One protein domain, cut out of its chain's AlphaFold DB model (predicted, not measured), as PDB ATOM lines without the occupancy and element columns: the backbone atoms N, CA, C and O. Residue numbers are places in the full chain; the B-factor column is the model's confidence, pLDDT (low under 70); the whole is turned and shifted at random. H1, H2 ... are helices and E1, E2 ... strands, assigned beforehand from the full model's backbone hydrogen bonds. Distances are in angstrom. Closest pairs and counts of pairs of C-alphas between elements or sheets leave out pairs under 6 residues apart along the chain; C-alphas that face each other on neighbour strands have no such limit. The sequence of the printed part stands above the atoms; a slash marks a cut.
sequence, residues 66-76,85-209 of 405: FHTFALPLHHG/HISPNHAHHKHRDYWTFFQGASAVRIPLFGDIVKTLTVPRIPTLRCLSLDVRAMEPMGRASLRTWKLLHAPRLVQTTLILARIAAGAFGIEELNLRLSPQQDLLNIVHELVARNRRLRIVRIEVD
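AT A GLANCE: This is residues 66 to 76 and 85 to 209 of the 405 residues of the protein "RT_RNaseH domain-containing protein" of Tilletia controversa (dwarf bunt fungus) (UniProt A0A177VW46). A small wall of three parallel strands, in the order E1 E2 E3, has H5 over one face; the later part of the long H4 runs side by side with H5, and residues 141 to 147 stick out. H1 and H2 make a small pair away from the sheet, and H3 lies close to H4. The printed part has 136 residues, with five named helices and three named strands in the order H1 H2 H3 E1 H4 E2 H5 E3, of mixed class. It is compact, with a radius of gyration of the C-alphas of 15.3 A and spans of 42 by 34 by 24 A.

IN THESE COORDINATES: Find C-alpha 128 at (97.837, 96.253, 118.386), where E1, residues 128 to 134, begins; E2 is residues 176 to 181, and E3 is residues 203 to 208, ending at C-alpha 208 at (90.760, 77.340, 109.344). H4, residues 146 to 170, runs 35.3 A with a kink of 31 degrees near residue 153; H5, residues 185 to 197, runs 18.4 A. H1 is residues 92 to 103, 16.2 A; H2 is 105 to 108 and H3 113 to 119.

HOW THE PARTS SIT: Look at N 131 and O 176, 2.9 A, between E1 and E2, and N 179 and O 205, 2.8 A, between E2 and E3. E1, H4, E2 and E2, H5, E3 are strand-helix-strand units, parallel neighbours joined through a helix, with right-handed crossovers. H5 runs along E2. H4 only grazes the sheet, and with residues 160 to 169 alone touches H5, C-alphas of Ala 168 and Leu 194 closest at 4.5 A, at a shallow tilt of 11 degrees, the same way. H1 touches H2, C-alphas of Thr 100 and Ala 107 closest at 5.5 A. Every O i to N i+4 pair is within hydrogen-bond range in H1, H3 and H5; in H4, 18 of 21.

THE WHOLE: Residues 77 to 84 are not printed; C-alphas 76 and 85 are 16.5 A apart. The link from E1 to H4 is long. Confidence is under 70 for 43 residues, among them 137 to 154.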
ATOM      1  N   PHE A  66      94.217  96.700 112.770       85.75
ATOM      2  CA  PHE A  66      94.732  96.221 111.492       85.75
ATOM      3  C   PHE A  66      93.798  95.171 110.904       85.75
ATOM      4  O   PHE A  66      93.652  94.094 111.473       85.75
ATOM      5  N   HIS A  67      93.201  95.477 109.751       84.88
ATOM      6  CA  HIS A  67      92.242  94.606 109.079       84.88
ATOM      7  C   HIS A  67      92.639  94.387 107.619       84.88
ATOM      8  O   HIS A  67      92.741  95.341 106.850       84.88
ATOM      9  N   THR A  68      92.842  93.131 107.227       80.94
ATOM     10  CA  THR A  68      93.092  92.742 105.830       80.94
ATOM     11  C   THR A  68      91.826  92.281 105.111       80.94
ATOM     12  O   THR A  68      91.840  92.128 103.894       80.94
ATOM     13  N   PHE A  69      90.741  92.044 105.849       76.25
ATOM     14  CA  PHE A  69      89.432  91.683 105.318       76.25
ATOM     15  C   PHE A  69      88.322  92.292 106.182       76.25
ATOM     16  O   PHE A  69      88.531  92.583 107.362       76.25
ATOM     17  N   ALA A  70      87.149  92.495 105.580       70.50
ATOM     18  CA  ALA A  70      85.957  92.920 106.303       70.50
ATOM     19  C   ALA A  70      85.397  91.742 107.104       70.50
ATOM     20  O   ALA A  70      85.232  90.645 106.564       70.50
ATOM     21  N   LEU A  71      85.116  91.964 108.386       65.38
ATOM     22  CA  LEU A  71      84.537  90.935 109.240       65.38
ATOM     23  C   LEU A  71      83.105  90.636 108.775       65.38
ATOM     24  O   LEU A  71      82.315  91.573 108.643       65.38
ATOM     25  N   PRO A  72      82.754  89.364 108.522       58.59
ATOM     26  CA  PRO A  72      81.370  89.011 108.253       58.59
ATOM     27  C   PRO A  72      80.519  89.305 109.496       58.59
ATOM     28  O   PRO A  72      80.950  89.093 110.629       58.59
ATOM     29  N   LEU A  73      79.293  89.784 109.276       55.03
ATOM     30  CA  LEU A  73      78.325  90.096 110.337       55.03
ATOM     31  C   LEU A  73      77.869  88.853 111.120       55.03
ATOM     32  O   LEU A  73      77.216  88.988 112.146       55.03
ATOM     33  N   HIS A  74      78.202  87.645 110.661       53.12
ATOM     34  CA  HIS A  74      77.724  86.405 111.258       53.12
ATOM     35  C   HIS A  74      78.424  86.089 112.587       53.12
ATOM     36  O   HIS A  74      79.638  86.222 112.746       53.12
ATOM     37  N   HIS A  75      77.621  85.700 113.575       46.34
ATOM     38  CA  HIS A  75      78.050  85.408 114.936       46.34
ATOM     39  C   HIS A  75      78.066  83.888 115.147       46.34
ATOM     40  O   HIS A  75      77.031  83.247 115.003       46.34
ATOM     41  N   GLY A  76      79.217  83.321 115.525       51.94
ATOM     42  CA  GLY A  76      79.305  81.962 116.076       51.94
ATOM     43  C   GLY A  76      79.964  80.905 115.187       51.94
ATOM     44  O   GLY A  76      80.378  81.163 114.060       51.94
ATOM     45  N   HIS A  85      76.304  70.971 103.441       69.12
ATOM     46  CA  HIS A  85      77.544  70.710 104.166       69.12
ATOM     47  C   HIS A  85      78.645  70.236 103.228       69.12
ATOM     48  O   HIS A  85      78.404  69.533 102.241       69.12
ATOM     49  N   ILE A  86      79.882  70.591 103.566       62.50
ATOM     50  CA  ILE A  86      81.052  70.185 102.800       62.50
ATOM     51  C   ILE A  86      81.877  69.169 103.580       62.50
ATOM     52  O   ILE A  86      82.407  69.463 104.643       62.50
ATOM     53  N   SER A  87      81.992  67.969 103.012       65.31
ATOM     54  CA  SER A  87      82.971  66.960 103.405       65.31
ATOM     55  C   SER A  87      84.391  67.396 103.015       65.31
ATOM     56  O   SER A  87      84.547  67.970 101.938       65.31
ATOM     57  N   PRO A  88      85.429  67.043 103.798       59.31
ATOM     58  CA  PRO A  88      86.837  67.252 103.436       59.31
ATOM     59  C   PRO A  88      87.238  66.673 102.073       59.31
ATOM     60  O   PRO A  88      88.191  67.139 101.459       59.31
ATOM     61  N   ASN A  89      86.506  65.658 101.602       59.72
ATOM     62  CA  ASN A  89      86.778  64.962 100.343       59.72
ATOM     63  C   ASN A  89      86.106  65.623  99.132       59.72
ATOM     64  O   ASN A  89      86.221  65.129  98.007       59.72
ATOM     65  N   HIS A  90      85.340  66.693  99.339       63.06
ATOM     66  CA  HIS A  90      84.709  67.387  98.235       63.06
ATOM     67  C   HIS A  90      85.733  68.147  97.397       63.06
ATOM     68  O   HIS A  90      86.770  68.612  97.860       63.06
ATOM     69  N   ALA A  91      85.419  68.291  96.111       64.81
ATOM     70  CA  ALA A  91      86.265  69.037  95.201       64.81
ATOM     71  C   ALA A  91      86.447  70.489  95.675       64.81
ATOM     72  O   ALA A  91      85.505  71.119  96.158       64.81
ATOM     73  N   HIS A  92      87.644  71.038  95.465       64.25
ATOM     74  CA  HIS A  92      88.043  72.368  95.944       64.25
ATOM     75  C   HIS A  92      87.067  73.495  95.593       64.25
ATOM     76  O   HIS A  92      86.822  74.368  96.417       64.25
ATOM     77  N   HIS A  93      86.455  73.460  94.404       68.81
ATOM     78  CA  HIS A  93      85.467  74.469  94.016       68.81
ATOM     79  C   HIS A  93      84.267  74.499  94.972       68.81
ATOM     80  O   HIS A  93      83.808  75.581  95.310       68.81
ATOM     81  N   LYS A  94      83.833  73.347  95.507       70.62
ATOM     82  CA  LYS A  94      82.763  73.297  96.509       70.62
ATOM     83  C   LYS A  94      83.195  73.993  97.799       70.62
ATOM     84  O   LYS A  94      82.446  74.819  98.308       70.62
ATOM     85  N   HIS A  95      84.404  73.709  98.302       70.38
ATOM     86  CA  HIS A  95      84.957  74.396  99.483       70.38
ATOM     87  C   HIS A  95      85.006  75.913  99.270       70.38
ATOM     88  O   HIS A  95      84.586  76.674 100.140       70.38
ATOM     89  N   ARG A  96      85.439  76.355  98.084       71.25
ATOM     90  CA  ARG A  96      85.458  77.772  97.708       71.25
ATOM     91  C   ARG A  96      84.061  78.390  97.690       71.25
ATOM     92  O   ARG A  96      83.889  79.498  98.193       71.25
ATOM     93  N   ASP A  97      83.072  77.696  97.139       74.19
ATOM     94  CA  ASP A  97      81.691  78.185  97.056       74.19
ATOM     95  C   ASP A  97      81.060  78.308  98.452       74.19
ATOM     96  O   ASP A  97      80.378  79.288  98.740       74.19
ATOM     97  N   TYR A  98      81.367  77.383  99.363       74.94
ATOM     98  CA  TYR A  98      80.957  77.455 100.771       74.94
ATOM     99  C   TYR A  98      81.606  78.614 101.522       74.94
ATOM    100  O   TYR A  98      80.922  79.366 102.214       74.94
ATOM    101  N   TRP A  99      82.912  78.830 101.341       72.62
ATOM    102  CA  TRP A  99      83.576  80.004 101.906       72.62
ATOM    103  C   TRP A  99      83.017  81.305 101.325       72.62
ATOM    104  O   TRP A  99      82.786  82.260 102.062       72.62
ATOM    105  N   THR A 100      82.731  81.335 100.023       74.75
ATOM    106  CA  THR A 100      82.121  82.492  99.353       74.75
ATOM    107  C   THR A 100      80.708  82.763  99.875       74.75
ATOM    108  O   THR A 100      80.340  83.924 100.034       74.75
ATOM    109  N   PHE A 101      79.937  81.722 100.201       75.62
ATOM    110  CA  PHE A 101      78.607  81.852 100.798       75.62
ATOM    111  C   PHE A 101      78.655  82.541 102.171       75.62
ATOM    112  O   PHE A 101      77.918  83.496 102.398       75.62
ATOM    113  N   PHE A 102      79.555  82.125 103.069       70.19
ATOM    114  CA  PHE A 102      79.630  82.697 104.424       70.19
ATOM    115  C   PHE A 102      80.400  84.018 104.525       70.19
ATOM    116  O   PHE A 102      80.119  84.836 105.399       70.19
ATOM    117  N   GLN A 103      81.407  84.221 103.674       68.69
ATOM    118  CA  GLN A 103      82.351  85.339 103.788       68.69
ATOM    119  C   GLN A 103      82.289  86.318 102.602       68.69
ATOM    120  O   GLN A 103      83.075  87.274 102.545       68.69
ATOM    121  N   GLY A 104      81.381  86.088 101.650       71.12
ATOM    122  CA  GLY A 104      81.197  86.897 100.449       71.12
ATOM    123  C   GLY A 104      82.361  86.807  99.455       71.12
ATOM    124  O   GLY A 104      83.297  86.023  99.602       71.12
ATOM    125  N   ALA A 105      82.350  87.673  98.439       67.06
ATOM    126  CA  ALA A 105      83.391  87.709  97.403       67.06
ATOM    127  C   ALA A 105      84.807  88.009  97.949       67.06
ATOM    128  O   ALA A 105      85.811  87.663  97.325       67.06
ATOM    129  N   SER A 106      84.908  88.617  99.137       64.12
ATOM    130  CA  SER A 106      86.178  88.842  99.841       64.12
ATOM    131  C   SER A 106      86.855  87.559 100.322       64.12
ATOM    132  O   SER A 106      88.061  87.576 100.542       64.12
ATOM    133  N   ALA A 107      86.125  86.445 100.446       63.56
ATOM    134  CA  ALA A 107      86.665  85.143 100.844       63.56
ATOM    135  C   ALA A 107      87.719  84.599  99.872       63.56
ATOM    136  O   ALA A 107      88.572  83.807 100.258       63.56
ATOM    137  N   VAL A 108      87.665  85.020  98.608       65.19
ATOM    138  CA  VAL A 108      88.573  84.552  97.550       65.19
ATOM    139  C   VAL A 108      89.771  85.498  97.390       65.19
ATOM    140  O   VAL A 108      90.784  85.149  96.784       65.19
ATOM    141  N   ARG A 109      89.693  86.714  97.947       66.88
ATOM    142  CA  ARG A 109      90.751  87.718  97.829       66.88
ATOM    143  C   ARG A 109      91.795  87.507  98.920       66.88
ATOM    144  O   ARG A 109      91.631  87.962 100.045       66.88
ATOM    145  N   ILE A 110      92.902  86.872  98.554       66.88
ATOM    146  CA  ILE A 110      94.022  86.664  99.468       66.88
ATOM    147  C   ILE A 110      94.927  87.913  99.447       66.88
ATOM    148  O   ILE A 110      95.384  88.313  98.372       66.88
ATOM    149  N   PRO A 111      95.207  88.551 100.600       66.50
ATOM    150  CA  PRO A 111      96.038  89.749 100.648       66.50
ATOM    151  C   PRO A 111      97.504  89.468 100.280       66.50
ATOM    152  O   PRO A 111      98.041  88.364 100.453       66.50
ATOM    153  N   LEU A 112      98.173  90.505  99.770       69.75
ATOM    154  CA  LEU A 112      99.605  90.484  99.482       69.75
ATOM    155  C   LEU A 112     100.397  90.675 100.783       69.75
ATOM    156  O   LEU A 112     100.223  91.659 101.500       69.75
ATOM    157  N   PHE A 113     101.325  89.760 101.078       74.56
ATOM    158  CA  PHE A 113     102.111  89.810 102.316       74.56
ATOM    159  C   PHE A 113     103.030  91.024 102.437       74.56
ATOM    160  O   PHE A 113     103.351  91.429 103.553       74.56
ATOM    161  N   GLY A 114     103.412  91.641 101.315       69.94
ATOM    162  CA  GLY A 114     104.220  92.859 101.323       69.94
ATOM    163  C   GLY A 114     103.581  93.981 102.143       69.94
ATOM    164  O   GLY A 114     104.273  94.639 102.921       69.94
ATOM    165  N   ASP A 115     102.265  94.154 102.041       72.75
ATOM    166  CA  ASP A 115     101.547  95.222 102.742       72.75
ATOM    167  C   ASP A 115     101.381  94.906 104.231       72.75
ATOM    168  O   ASP A 115     101.527  95.785 105.084       72.75
ATOM    169  N   ILE A 116     101.177  93.629 104.560       80.94
ATOM    170  CA  ILE A 116     101.091  93.145 105.941       80.94
ATOM    171  C   ILE A 116     102.422  93.374 106.667       80.94
ATOM    172  O   ILE A 116     102.448  93.993 107.730       80.94
ATOM    173  N   VAL A 117     103.543  92.955 106.071       80.19
ATOM    174  CA  VAL A 117     104.877  93.083 106.681       80.19
ATOM    175  C   VAL A 117     105.297  94.547 106.835       80.19
ATOM    176  O   VAL A 117     105.877  94.908 107.860       80.19
ATOM    177  N   LYS A 118     104.986  95.406 105.854       78.44
ATOM    178  CA  LYS A 118     105.254  96.854 105.936       78.44
ATOM    179  C   LYS A 118     104.440  97.539 107.032       78.44
ATOM    180  O   LYS A 118     104.891  98.534 107.596       78.44
ATOM    181  N   THR A 119     103.246  97.032 107.324       78.44
ATOM    182  CA  THR A 119     102.337  97.647 108.296       78.44
ATOM    183  C   THR A 119     102.621  97.165 109.719       78.44
ATOM    184  O   THR A 119     102.654  97.991 110.634       78.44
ATOM    185  N   LEU A 120     102.884  95.866 109.899       82.62
ATOM    186  CA  LEU A 120     103.177  95.212 111.179       82.62
ATOM    187  C   LEU A 120     104.679  95.248 111.500       82.62
ATOM    188  O   LEU A 120     105.374  94.229 111.564       82.62
ATOM    189  N   THR A 121     105.196  96.459 111.684       83.88
ATOM    190  CA  THR A 121     106.584  96.677 112.099       83.88
ATOM    191  C   THR A 121     106.753  96.431 113.600       83.88
ATOM    192  O   THR A 121     105.814  96.596 114.375       83.88
ATOM    193  N   VAL A 122     107.972  96.085 114.029       81.75
ATOM    194  CA  VAL A 122     108.327  95.852 115.445       81.75
ATOM    195  C   VAL A 122     107.771  96.913 116.413       81.75
ATOM    196  O   VAL A 122     107.173  96.514 117.406       81.75
ATOM    197  N   PRO A 123     107.863  98.237 116.153       82.00
ATOM    198  CA  PRO A 123     107.325  99.238 117.080       82.00
ATOM    199  C   PRO A 123     105.791  99.317 117.109       82.00
ATOM    200  O   PRO A 123     105.236  99.889 118.041       82.00
ATOM    201  N   ARG A 124     105.099  98.787 116.095       81.88
ATOM    202  CA  ARG A 124     103.635  98.863 115.966       81.88
ATOM    203  C   ARG A 124     102.917  97.629 116.497       81.88
ATOM    204  O   ARG A 124     101.736  97.697 116.803       81.88
ATOM    205  N   ILE A 125     103.612  96.502 116.605       87.50
ATOM    206  CA  ILE A 125     103.029  95.253 117.106       87.50
ATOM    207  C   ILE A 125     102.559  95.375 118.570       87.50
ATOM    208  O   ILE A 125     101.439  94.950 118.851       87.50
ATOM    209  N   PRO A 126     103.313  96.003 119.494       87.12
ATOM    210  CA  PRO A 126     102.862  96.158 120.877       87.12
ATOM    211  C   PRO A 126     101.618  97.037 121.035       87.12
ATOM    212  O   PRO A 126     100.913  96.913 122.033       87.12
ATOM    213  N   THR A 127     101.337  97.921 120.071       84.75
ATOM    214  CA  THR A 127     100.169  98.810 120.110       84.75
ATOM    215  C   THR A 127      98.918  98.187 119.487       84.75
ATOM    216  O   THR A 127      97.869  98.828 119.485       84.75
ATOM    217  N   LEU A 128      98.985  96.950 118.977       86.69
ATOM    218  CA  LEU A 128      97.837  96.253 118.386       86.69
ATOM    219  C   LEU A 128      96.712  96.033 119.406       86.69
ATOM    220  O   LEU A 128      96.932  95.471 120.479       86.69
ATOM    221  N   ARG A 129      95.494  96.435 119.025       84.06
ATOM    222  CA  ARG A 129      94.255  96.215 119.792       84.06
ATOM    223  C   ARG A 129      93.254  95.346 119.056       84.06
ATOM    224  O   ARG A 129      92.717  94.425 119.659       84.06
ATOM    225  N   CYS A 130      93.058  95.587 117.764       86.44
ATOM    226  CA  CYS A 130      92.242  94.727 116.915       86.44
ATOM    227  C   CYS A 130      93.071  94.218 115.737       86.44
ATOM    228  O   CYS A 130      93.775  94.984 115.072       86.44
ATOM    229  N   LEU A 131      92.995  92.913 115.491       88.50
ATOM    230  CA  LEU A 131      93.686  92.244 114.402       88.50
ATOM    231  C   LEU A 131      92.687  91.400 113.613       88.50
ATOM    232  O   LEU A 131      92.101  90.467 114.147       88.50
ATOM    233  N   SER A 132      92.511  91.710 112.331       87.75
ATOM    234  CA  SER A 132      91.831  90.854 111.356       87.75
ATOM    235  C   SER A 132      92.792  90.533 110.226       87.75
ATOM    236  O   SER A 132      93.114  91.405 109.421       87.75
ATOM    237  N   LEU A 133      93.301  89.306 110.195       87.38
ATOM    238  CA  LEU A 133      94.404  88.924 109.325       87.38
ATOM    239  C   LEU A 133      94.089  87.649 108.541       87.38
ATOM    240  O   LEU A 133      93.775  86.613 109.120       87.38
ATOM    241  N   ASP A 134      94.206  87.738 107.218       83.94
ATOM    242  CA  ASP A 134      94.111  86.601 106.309       83.94
ATOM    243  C   ASP A 134      95.498  86.204 105.815       83.94
ATOM    244  O   ASP A 134      96.179  86.961 105.121       83.94
ATOM    245  N   VAL A 135      95.929  85.018 106.228       81.25
ATOM    246  CA  VAL A 135      97.243  84.451 105.920       81.25
ATOM    247  C   VAL A 135      97.136  83.078 105.266       81.25
ATOM    248  O   VAL A 135      98.085  82.298 105.283       81.25
ATOM    249  N   ARG A 136      95.993  82.768 104.649       78.31
ATOM    250  CA  ARG A 136      95.839  81.524 103.893       78.31
ATOM    251  C   ARG A 136      96.874  81.429 102.767       78.31
ATOM    252  O   ARG A 136      97.274  82.421 102.133       78.31
ATOM    253  N   ALA A 137      97.339  80.210 102.514       69.25
ATOM    254  CA  ALA A 137      98.164  79.929 101.352       69.25
ATOM    255  C   ALA A 137      97.346  80.170 100.068       69.25
ATOM    256  O   ALA A 137      96.177  79.805 100.007       69.25
ATOM    257  N   MET A 138      97.951  80.788  99.045       59.97
ATOM    258  CA  MET A 138      97.311  80.901  97.731       59.97
ATOM    259  C   MET A 138      97.094  79.514  97.158       59.97
ATOM    260  O   MET A 138      98.054  78.762  97.061       59.97
ATOM    261  N   GLU A 139      95.867  79.211  96.748       56.62
ATOM    262  CA  GLU A 139      95.571  78.008  95.982       56.62
ATOM    263  C   GLU A 139      96.407  77.989  94.692       56.62
ATOM    264  O   GLU A 139      96.540  79.021  94.019       56.62
ATOM    265  N   PRO A 140      96.954  76.833  94.289       47.09
ATOM    266  CA  PRO A 140      97.452  76.706  92.940       47.09
ATOM    267  C   PRO A 140      96.241  76.744  92.008       47.09
ATOM    268  O   PRO A 140      95.360  75.888  92.080       47.09
ATOM    269  N   MET A 141      96.187  77.735  91.119       43.25
ATOM    270  CA  MET A 141      95.172  77.785  90.067       43.25
ATOM    271  C   MET A 141      95.419  76.635  89.074       43.25
ATOM    272  O   MET A 141      96.141  76.795  88.096       43.25
ATOM    273  N   GLY A 142      94.877  75.446  89.356       48.38
ATOM    274  CA  GLY A 142      94.904  74.276  88.470       48.38
ATOM    275  C   GLY A 142      95.467  72.999  89.102       48.38
ATOM    276  O   GLY A 142      95.875  72.982  90.262       48.38
ATOM    277  N   ARG A 143      95.501  71.909  88.313       47.91
ATOM    278  CA  ARG A 143      96.186  70.639  88.640       47.91
ATOM    279  C   ARG A 143      97.697  70.880  88.690       47.91
ATOM    280  O   ARG A 143      98.436  70.523  87.777       47.91
ATOM    281  N   ALA A 144      98.151  71.589  89.712       47.62
ATOM    282  CA  ALA A 144      99.544  71.937  89.870       47.62
ATOM    283  C   ALA A 144     100.348  70.683  90.193       47.62
ATOM    284  O   ALA A 144     100.067  69.964  91.150       47.62
ATOM    285  N   SER A 145     101.387  70.451  89.395       53.44
ATOM    286  CA  SER A 145     102.442  69.511  89.747       53.44
ATOM    287  C   SER A 145     102.985  69.845  91.144       53.44
ATOM    288  O   SER A 145     103.094  71.020  91.514       53.44
ATOM    289  N   LEU A 146     103.396  68.825  91.903       55.59
ATOM    290  CA  LEU A 146     104.092  68.973  93.192       55.59
ATOM    291  C   LEU A 146     105.223  70.023  93.145       55.59
ATOM    292  O   LEU A 146     105.530  70.660  94.149       55.59
ATOM    293  N   ARG A 147     105.829  70.236  91.968       56.06
ATOM    294  CA  ARG A 147     106.866  71.243  91.715       56.06
ATOM    295  C   ARG A 147     106.339  72.677  91.814       56.06
ATOM    296  O   ARG A 147     106.935  73.487  92.517       56.06
ATOM    297  N   THR A 148     105.225  72.987  91.157       56.12
ATOM    298  CA  THR A 148     104.585  74.312  91.229       56.12
ATOM    299  C   THR A 148     104.099  74.599  92.648       56.12
ATOM    300  O   THR A 148     104.231  75.722  93.134       56.12
ATOM    301  N   TRP A 149     103.626  73.565  93.352       60.31
ATOM    302  CA  TRP A 149     103.243  73.683  94.754       60.31
ATOM    303  C   TRP A 149     104.440  74.040  95.647       60.31
ATOM    304  O   TRP A 149     104.395  75.036  96.368       60.31
ATOM    305  N   LYS A 150     105.547  73.290  95.546       61.00
ATOM    306  CA  LYS A 150     106.777  73.549  96.319       61.00
ATOM    307  C   LYS A 150     107.336  74.956  96.082       61.00
ATOM    308  O   LYS A 150     107.813  75.578  97.024       61.00
ATOM    309  N   LEU A 151     107.251  75.465  94.852       62.44
ATOM    310  CA  LEU A 151     107.769  76.789  94.493       62.44
ATOM    311  C   LEU A 151     106.917  77.953  95.021       62.44
ATOM    312  O   LEU A 151     107.467  79.015  95.291       62.44
ATOM    313  N   LEU A 152     105.601  77.775  95.177       61.50
ATOM    314  CA  LEU A 152     104.686  78.865  95.543       61.50
ATOM    315  C   LEU A 152     104.180  78.780  96.989       61.50
ATOM    316  O   LEU A 152     104.101  79.802  97.671       61.50
ATOM    317  N   HIS A 153     103.866  77.582  97.486       65.94
ATOM    318  CA  HIS A 153     103.301  77.405  98.824       65.94
ATOM    319  C   HIS A 153     104.354  77.435  99.920       65.94
ATOM    320  O   HIS A 153     104.120  78.068 100.944       65.94
ATOM    321  N   ALA A 154     105.507  76.788  99.727       66.06
ATOM    322  CA  ALA A 154     106.522  76.715 100.778       66.06
ATOM    323  C   ALA A 154     107.067  78.106 101.169       66.06
ATOM    324  O   ALA A 154     107.060  78.417 102.361       66.06
ATOM    325  N   PRO A 155     107.427  79.009 100.229       70.00
ATOM    326  CA  PRO A 155     107.853  80.364 100.591       70.00
ATOM    327  C   PRO A 155     106.741  81.172 101.268       70.00
ATOM    328  O   PRO A 155     106.991  81.935 102.201       70.00
ATOM    329  N   ARG A 156     105.494  80.980 100.824       74.06
ATOM    330  CA  ARG A 156     104.319  81.658 101.378       74.06
ATOM    331  C   ARG A 156     104.009  81.183 102.802       74.06
ATOM    332  O   ARG A 156     103.685  82.000 103.663       74.06
ATOM    333  N   LEU A 157     104.157  79.889 103.069       74.25
ATOM    334  CA  LEU A 157     104.012  79.316 104.402       74.25
ATOM    335  C   LEU A 157     105.070  79.881 105.352       74.25
ATOM    336  O   LEU A 157     104.722  80.371 106.418       74.25
ATOM    337  N   VAL A 158     106.336  79.920 104.928       78.69
ATOM    338  CA  VAL A 158     107.424  80.524 105.716       78.69
ATOM    339  C   VAL A 158     107.116  81.985 106.059       78.69
ATOM    340  O   VAL A 158     107.279  82.400 107.206       78.69
ATOM    341  N   GLN A 159     106.621  82.768 105.096       79.56
ATOM    342  CA  GLN A 159     106.220  84.160 105.334       79.56
ATOM    343  C   GLN A 159     105.045  84.275 106.312       79.56
ATOM    344  O   GLN A 159     105.056  85.146 107.179       79.56
ATOM    345  N   THR A 160     104.065  83.379 106.207       83.81
ATOM    346  CA  THR A 160     102.910  83.317 107.112       83.81
ATOM    347  C   THR A 160     103.345  83.036 108.545       83.81
ATOM    348  O   THR A 160     103.010  83.793 109.457       83.81
ATOM    349  N   THR A 161     104.156  81.994 108.728       84.81
ATOM    350  CA  THR A 161     104.738  81.620 110.018       84.81
ATOM    351  C   THR A 161     105.539  82.780 110.604       84.81
ATOM    352  O   THR A 161     105.365  83.111 111.771       84.81
ATOM    353  N   LEU A 162     106.355  83.465 109.793       85.00
ATOM    354  CA  LEU A 162     107.144  84.619 110.233       85.00
ATOM    355  C   LEU A 162     106.266  85.786 110.709       85.00
ATOM    356  O   LEU A 162     106.572  86.403 111.730       85.00
ATOM    357  N   ILE A 163     105.195  86.105 109.975       87.44
ATOM    358  CA  ILE A 163     104.255  87.171 110.345       87.44
ATOM    359  C   ILE A 163     103.589  86.830 111.678       87.44
ATOM    360  O   ILE A 163     103.643  87.640 112.604       87.44
ATOM    361  N   LEU A 164     103.011  85.632 111.803       88.94
ATOM    362  CA  LEU A 164     102.310  85.221 113.019       88.94
ATOM    363  C   LEU A 164     103.254  85.125 114.219       88.94
ATOM    364  O   LEU A 164     102.924  85.649 115.279       88.94
ATOM    365  N   ALA A 165     104.443  84.539 114.055       87.81
ATOM    366  CA  ALA A 165     105.424  84.417 115.131       87.81
ATOM    367  C   ALA A 165     105.880  85.793 115.633       87.81
ATOM    368  O   ALA A 165     106.006  86.011 116.836       87.81
ATOM    369  N   ARG A 166     106.069  86.761 114.727       88.50
ATOM    370  CA  ARG A 166     106.422  88.133 115.109       88.50
ATOM    371  C   ARG A 166     105.310  88.804 115.917       88.50
ATOM    372  O   ARG A 166     105.605  89.494 116.890       88.50
ATOM    373  N   ILE A 167     104.051  88.614 115.520       89.31
ATOM    374  CA  ILE A 167     102.909  89.146 116.270       89.31
ATOM    375  C   ILE A 167     102.825  88.455 117.635       89.31
ATOM    376  O   ILE A 167     102.755  89.148 118.643       89.31
ATOM    377  N   ALA A 168     102.919  87.124 117.695       88.56
ATOM    378  CA  ALA A 168     102.875  86.359 118.945       88.56
ATOM    379  C   ALA A 168     104.001  86.760 119.917       88.56
ATOM    380  O   ALA A 168     103.801  86.829 121.131       88.56
ATOM    381  N   ALA A 169     105.181  87.088 119.386       88.50
ATOM    382  CA  ALA A 169     106.317  87.536 120.176       88.50
ATOM    383  C   ALA A 169     106.122  88.932 120.794       88.50
ATOM    384  O   ALA A 169     106.615  89.167 121.896       88.50
ATOM    385  N   GLY A 170     105.447  89.852 120.093       87.31
ATOM    386  CA  GLY A 170     105.408  91.273 120.462       87.31
ATOM    387  C   GLY A 170     104.048  91.831 120.883       87.31
ATOM    388  O   GLY A 170     104.002  92.941 121.412       87.31
ATOM    389  N   ALA A 171     102.944  91.133 120.616       88.62
ATOM    390  CA  ALA A 171     101.598  91.625 120.888       88.62
ATOM    391  C   ALA A 171     101.071  91.070 122.217       88.62
ATOM    392  O   ALA A 171     100.933  89.858 122.382       88.62
ATOM    393  N   PHE A 172     100.748  91.976 123.145       85.56
ATOM    394  CA  PHE A 172     100.271  91.643 124.497       85.56
ATOM    395  C   PHE A 172      98.935  92.314 124.859       85.56
ATOM    396  O   PHE A 172      98.351  92.030 125.905       85.56
ATOM    397  N   GLY A 173      98.477  93.251 124.025       83.94
ATOM    398  CA  GLY A 173      97.332  94.115 124.297       83.94
ATOM    399  C   GLY A 173      96.119  93.871 123.407       83.94
ATOM    400  O   GLY A 173      95.217  94.709 123.446       83.94
ATOM    401  N   ILE A 174      96.103  92.789 122.617       88.81
ATOM    402  CA  ILE A 174      95.030  92.509 121.657       88.81
ATOM    403  C   ILE A 174      93.728  92.227 122.415       88.81
ATOM    404  O   ILE A 174      93.690  91.427 123.350       88.81
ATOM    405  N   GLU A 175      92.664  92.899 121.990       85.81
ATOM    406  CA  GLU A 175      91.301  92.781 122.512       85.81
ATOM    407  C   GLU A 175      90.407  92.003 121.541       85.81
ATOM    408  O   GLU A 175      89.529  91.253 121.963       85.81
ATOM    409  N   GLU A 176      90.676  92.111 120.240       85.62
ATOM    410  CA  GLU A 176      89.936  91.405 119.198       85.62
ATOM    411  C   GLU A 176      90.891  90.739 118.207       85.62
ATOM    412  O   GLU A 176      91.742  91.391 117.595       85.62
ATOM    413  N   LEU A 177      90.732  89.429 118.034       88.12
ATOM    414  CA  LEU A 177      91.557  88.603 117.164       88.12
ATOM    415  C   LEU A 177      90.681  87.845 116.171       88.12
ATOM    416  O   LEU A 177      89.885  86.999 116.561       88.12
ATOM    417  N   ASN A 178      90.868  88.106 114.882       87.31
ATOM    418  CA  ASN A 178      90.174  87.431 113.795       87.31
ATOM    419  C   ASN A 178      91.215  86.925 112.788       87.31
ATOM    420  O   ASN A 178      91.898  87.717 112.138       87.31
ATOM    421  N   LEU A 179      91.375  85.611 112.666       87.12
ATOM    422  CA  LEU A 179      92.403  84.999 111.828       87.12
ATOM    423  C   LEU A 179      91.788  84.050 110.809       87.12
ATOM    424  O   LEU A 179      90.978  83.203 111.170       87.12
ATOM    425  N   ARG A 180      92.243  84.156 109.557       83.00
ATOM    426  CA  ARG A 180      92.049  83.147 108.508       83.00
ATOM    427  C   ARG A 180      93.384  82.491 108.207       83.00
ATOM    428  O   ARG A 180      94.323  83.181 107.807       83.00
ATOM    429  N   LEU A 181      93.479  81.179 108.386       81.56
ATOM    430  CA  LEU A 181      94.720  80.438 108.166       81.56
ATOM    431  C   LEU A 181      94.494  79.091 107.478       81.56
ATOM    432  O   LEU A 181      93.396  78.545 107.460       81.56
ATOM    433  N   SER A 182      95.567  78.565 106.896       77.62
ATOM    434  CA  SER A 182      95.614  77.209 106.344       77.62
ATOM    435  C   SER A 182      95.758  76.164 107.467       77.62
ATOM    436  O   SER A 182      96.278  76.503 108.530       77.62
ATOM    437  N   PRO A 183      95.350  74.896 107.256       72.06
ATOM    438  CA  PRO A 183      95.218  73.880 108.312       72.06
ATOM    439  C   PRO A 183      96.559  73.286 108.797       72.06
ATOM    440  O   PRO A 183      96.659  72.104 109.110       72.06
ATOM    441  N   GLN A 184      97.626  74.082 108.839       75.31
ATOM    442  CA  GLN A 184      98.951  73.635 109.262       75.31
ATOM    443  C   GLN A 184      99.119  73.752 110.778       75.31
ATOM    444  O   GLN A 184      98.888  74.814 111.360       75.31
ATOM    445  N   GLN A 185      99.606  72.678 111.404       76.94
ATOM    446  CA  GLN A 185      99.778  72.601 112.856       76.94
ATOM    447  C   GLN A 185     100.701  73.695 113.409       76.94
ATOM    448  O   GLN A 185     100.418  74.254 114.464       76.94
ATOM    449  N   ASP A 186     101.767  74.050 112.692       76.50
ATOM    450  CA  ASP A 186     102.695  75.099 113.133       76.50
ATOM    451  C   ASP A 186     102.005  76.460 113.263       76.50
ATOM    452  O   ASP A 186     102.255  77.200 114.214       76.50
ATOM    453  N   LEU A 187     101.087  76.773 112.344       79.19
ATOM    454  CA  LEU A 187     100.310  78.008 112.411       79.19
ATOM    455  C   LEU A 187      99.356  77.974 113.604       79.19
ATOM    456  O   LEU A 187      99.268  78.955 114.339       79.19
ATOM    457  N   LEU A 188      98.698  76.837 113.840       83.31
ATOM    458  CA  LEU A 188      97.805  76.648 114.985       83.31
ATOM    459  C   LEU A 188      98.545  76.765 116.323       83.31
ATOM    460  O   LEU A 188      98.034  77.398 117.245       83.31
ATOM    461  N   ASN A 189      99.765  76.236 116.421       84.69
ATOM    462  CA  ASN A 189     100.601  76.357 117.616       84.69
ATOM    463  C   ASN A 189     100.949  77.824 117.915       84.69
ATOM    464  O   ASN A 189     100.858  78.261 119.063       84.69
ATOM    465  N   ILE A 190     101.294  78.603 116.884       83.81
ATOM    466  CA  ILE A 190     101.580  80.037 117.038       83.81
ATOM    467  C   ILE A 190     100.317  80.803 117.441       83.81
ATOM    468  O   ILE A 190     100.373  81.687 118.294       83.81
ATOM    469  N   VAL A 191      99.163  80.466 116.857       88.19
ATOM    470  CA  VAL A 191      97.879  81.073 117.236       88.19
ATOM    471  C   VAL A 191      97.532  80.753 118.688       88.19
ATOM    472  O   VAL A 191      97.124  81.651 119.419       88.19
ATOM    473  N   HIS A 192      97.750  79.515 119.133       86.44
ATOM    474  CA  HIS A 192      97.564  79.125 120.527       86.44
ATOM    475  C   HIS A 192      98.444  79.960 121.470       86.44
ATOM    476  O   HIS A 192      97.949  80.508 122.454       86.44
ATOM    477  N   GLU A 193      99.728  80.133 121.144       88.38
ATOM    478  CA  GLU A 193     100.627  80.999 121.913       88.38
ATOM    479  C   GLU A 193     100.152  82.461 121.936       88.38
ATOM    480  O   GLU A 193     100.159  83.112 122.983       88.38
ATOM    481  N   LEU A 194      99.701  82.978 120.794       86.81
ATOM    482  CA  LEU A 194      99.204  84.343 120.662       86.81
ATOM    483  C   LEU A 194      97.949  84.574 121.514       86.81
ATOM    484  O   LEU A 194      97.854  85.600 122.191       86.81
ATOM    485  N   VAL A 195      97.022  83.613 121.539       89.25
ATOM    486  CA  VAL A 195      95.836  83.655 122.404       89.25
ATOM    487  C   VAL A 195      96.241  83.589 123.877       89.25
ATOM    488  O   VAL A 195      95.805  84.424 124.666       89.25
ATOM    489  N   ALA A 196      97.137  82.669 124.248       87.44
ATOM    490  CA  ALA A 196      97.589  82.504 125.630       87.44
ATOM    491  C   ALA A 196      98.296  83.754 126.191       87.44
ATOM    492  O   ALA A 196      98.167  84.075 127.376       87.44
ATOM    493  N   ARG A 197      99.037  84.488 125.349       87.50
ATOM    494  CA  ARG A 197      99.759  85.708 125.748       87.50
ATOM    495  C   ARG A 197      98.857  86.936 125.905       87.50
ATOM    496  O   ARG A 197      99.174  87.818 126.703       87.50
ATOM    497  N   ASN A 198      97.739  87.016 125.182       87.75
ATOM    498  CA  ASN A 198      96.867  88.194 125.175       87.75
ATOM    499  C   ASN A 198      95.686  88.023 126.144       87.75
ATOM    500  O   ASN A 198      94.577  87.663 125.763       87.75
ATOM    501  N   ARG A 199      95.898  88.361 127.422       84.62
ATOM    502  CA  ARG A 199      94.871  88.230 128.480       84.62
ATOM    503  C   ARG A 199      93.666  89.171 128.338       84.62
ATOM    504  O   ARG A 199      92.702  89.031 129.078       84.62
ATOM    505  N   ARG A 200      93.741  90.163 127.445       82.25
ATOM    506  CA  ARG A 200      92.674  91.151 127.205       82.25
ATOM    507  C   ARG A 200      91.748  90.774 126.048       82.25
ATOM    508  O   ARG A 200      90.869  91.569 125.724       82.25
ATOM    509  N   LEU A 201      91.929  89.596 125.448       85.19
ATOM    510  CA  LEU A 201      91.080  89.115 124.364       85.19
ATOM    511  C   LEU A 201      89.625  88.991 124.826       85.19
ATOM    512  O   LEU A 201      89.318  88.308 125.798       85.19
ATOM    513  N   ARG A 202      88.736  89.657 124.095       81.56
ATOM    514  CA  ARG A 202      87.280  89.610 124.262       81.56
ATOM    515  C   ARG A 202      86.627  88.836 123.131       81.56
ATOM    516  O   ARG A 202      85.662  88.114 123.353       81.56
ATOM    517  N   ILE A 203      87.160  88.993 121.920       80.69
ATOM    518  CA  ILE A 203      86.635  88.366 120.710       80.69
ATOM    519  C   ILE A 203      87.761  87.582 120.048       80.69
ATOM    520  O   ILE A 203      88.801  88.147 119.710       80.69
ATOM    521  N   VAL A 204      87.537  86.284 119.847       84.31
ATOM    522  CA  VAL A 204      88.447  85.400 119.116       84.31
ATOM    523  C   VAL A 204      87.656  84.689 118.026       84.31
ATOM    524  O   VAL A 204      86.701  83.970 118.310       84.31
ATOM    525  N   ARG A 205      88.055  84.897 116.771       81.56
ATOM    526  CA  ARG A 205      87.513  84.209 115.597       81.56
ATOM    527  C   ARG A 205      88.662  83.574 114.834       81.56
ATOM    528  O   ARG A 205      89.566  84.268 114.378       81.56
ATOM    529  N   ILE A 206      88.635  82.255 114.718       83.06
ATOM    530  CA  ILE A 206      89.668  81.498 114.018       83.06
ATOM    531  C   ILE A 206      88.974  80.687 112.934       83.06
ATOM    532  O   ILE A 206      88.202  79.778 113.221       83.06
ATOM    533  N   GLU A 207      89.247  81.047 111.689       77.62
ATOM    534  CA  GLU A 207      88.749  80.374 110.501       77.62
ATOM    535  C   GLU A 207      89.905  79.580 109.891       77.62
ATOM    536  O   GLU A 207      90.917  80.138 109.457       77.62
ATOM    537  N   VAL A 208      89.761  78.257 109.894       77.06
ATOM    538  CA  VAL A 208      90.760  77.340 109.344       77.06
ATOM    539  C   VAL A 208      90.240  76.801 108.025       77.06
ATOM    540  O   VAL A 208      89.148  76.235 107.973       77.06
ATOM    541  N   ASP A 209      91.018  76.980 106.961       70.56
ATOM    542  CA  ASP A 209      90.652  76.464 105.649       70.56
ATOM    543  C   ASP A 209      90.603  74.926 105.658       70.56
ATOM    544  O   ASP A 209      91.534  74.264 106.114       70.56
TER     545      ASP A 209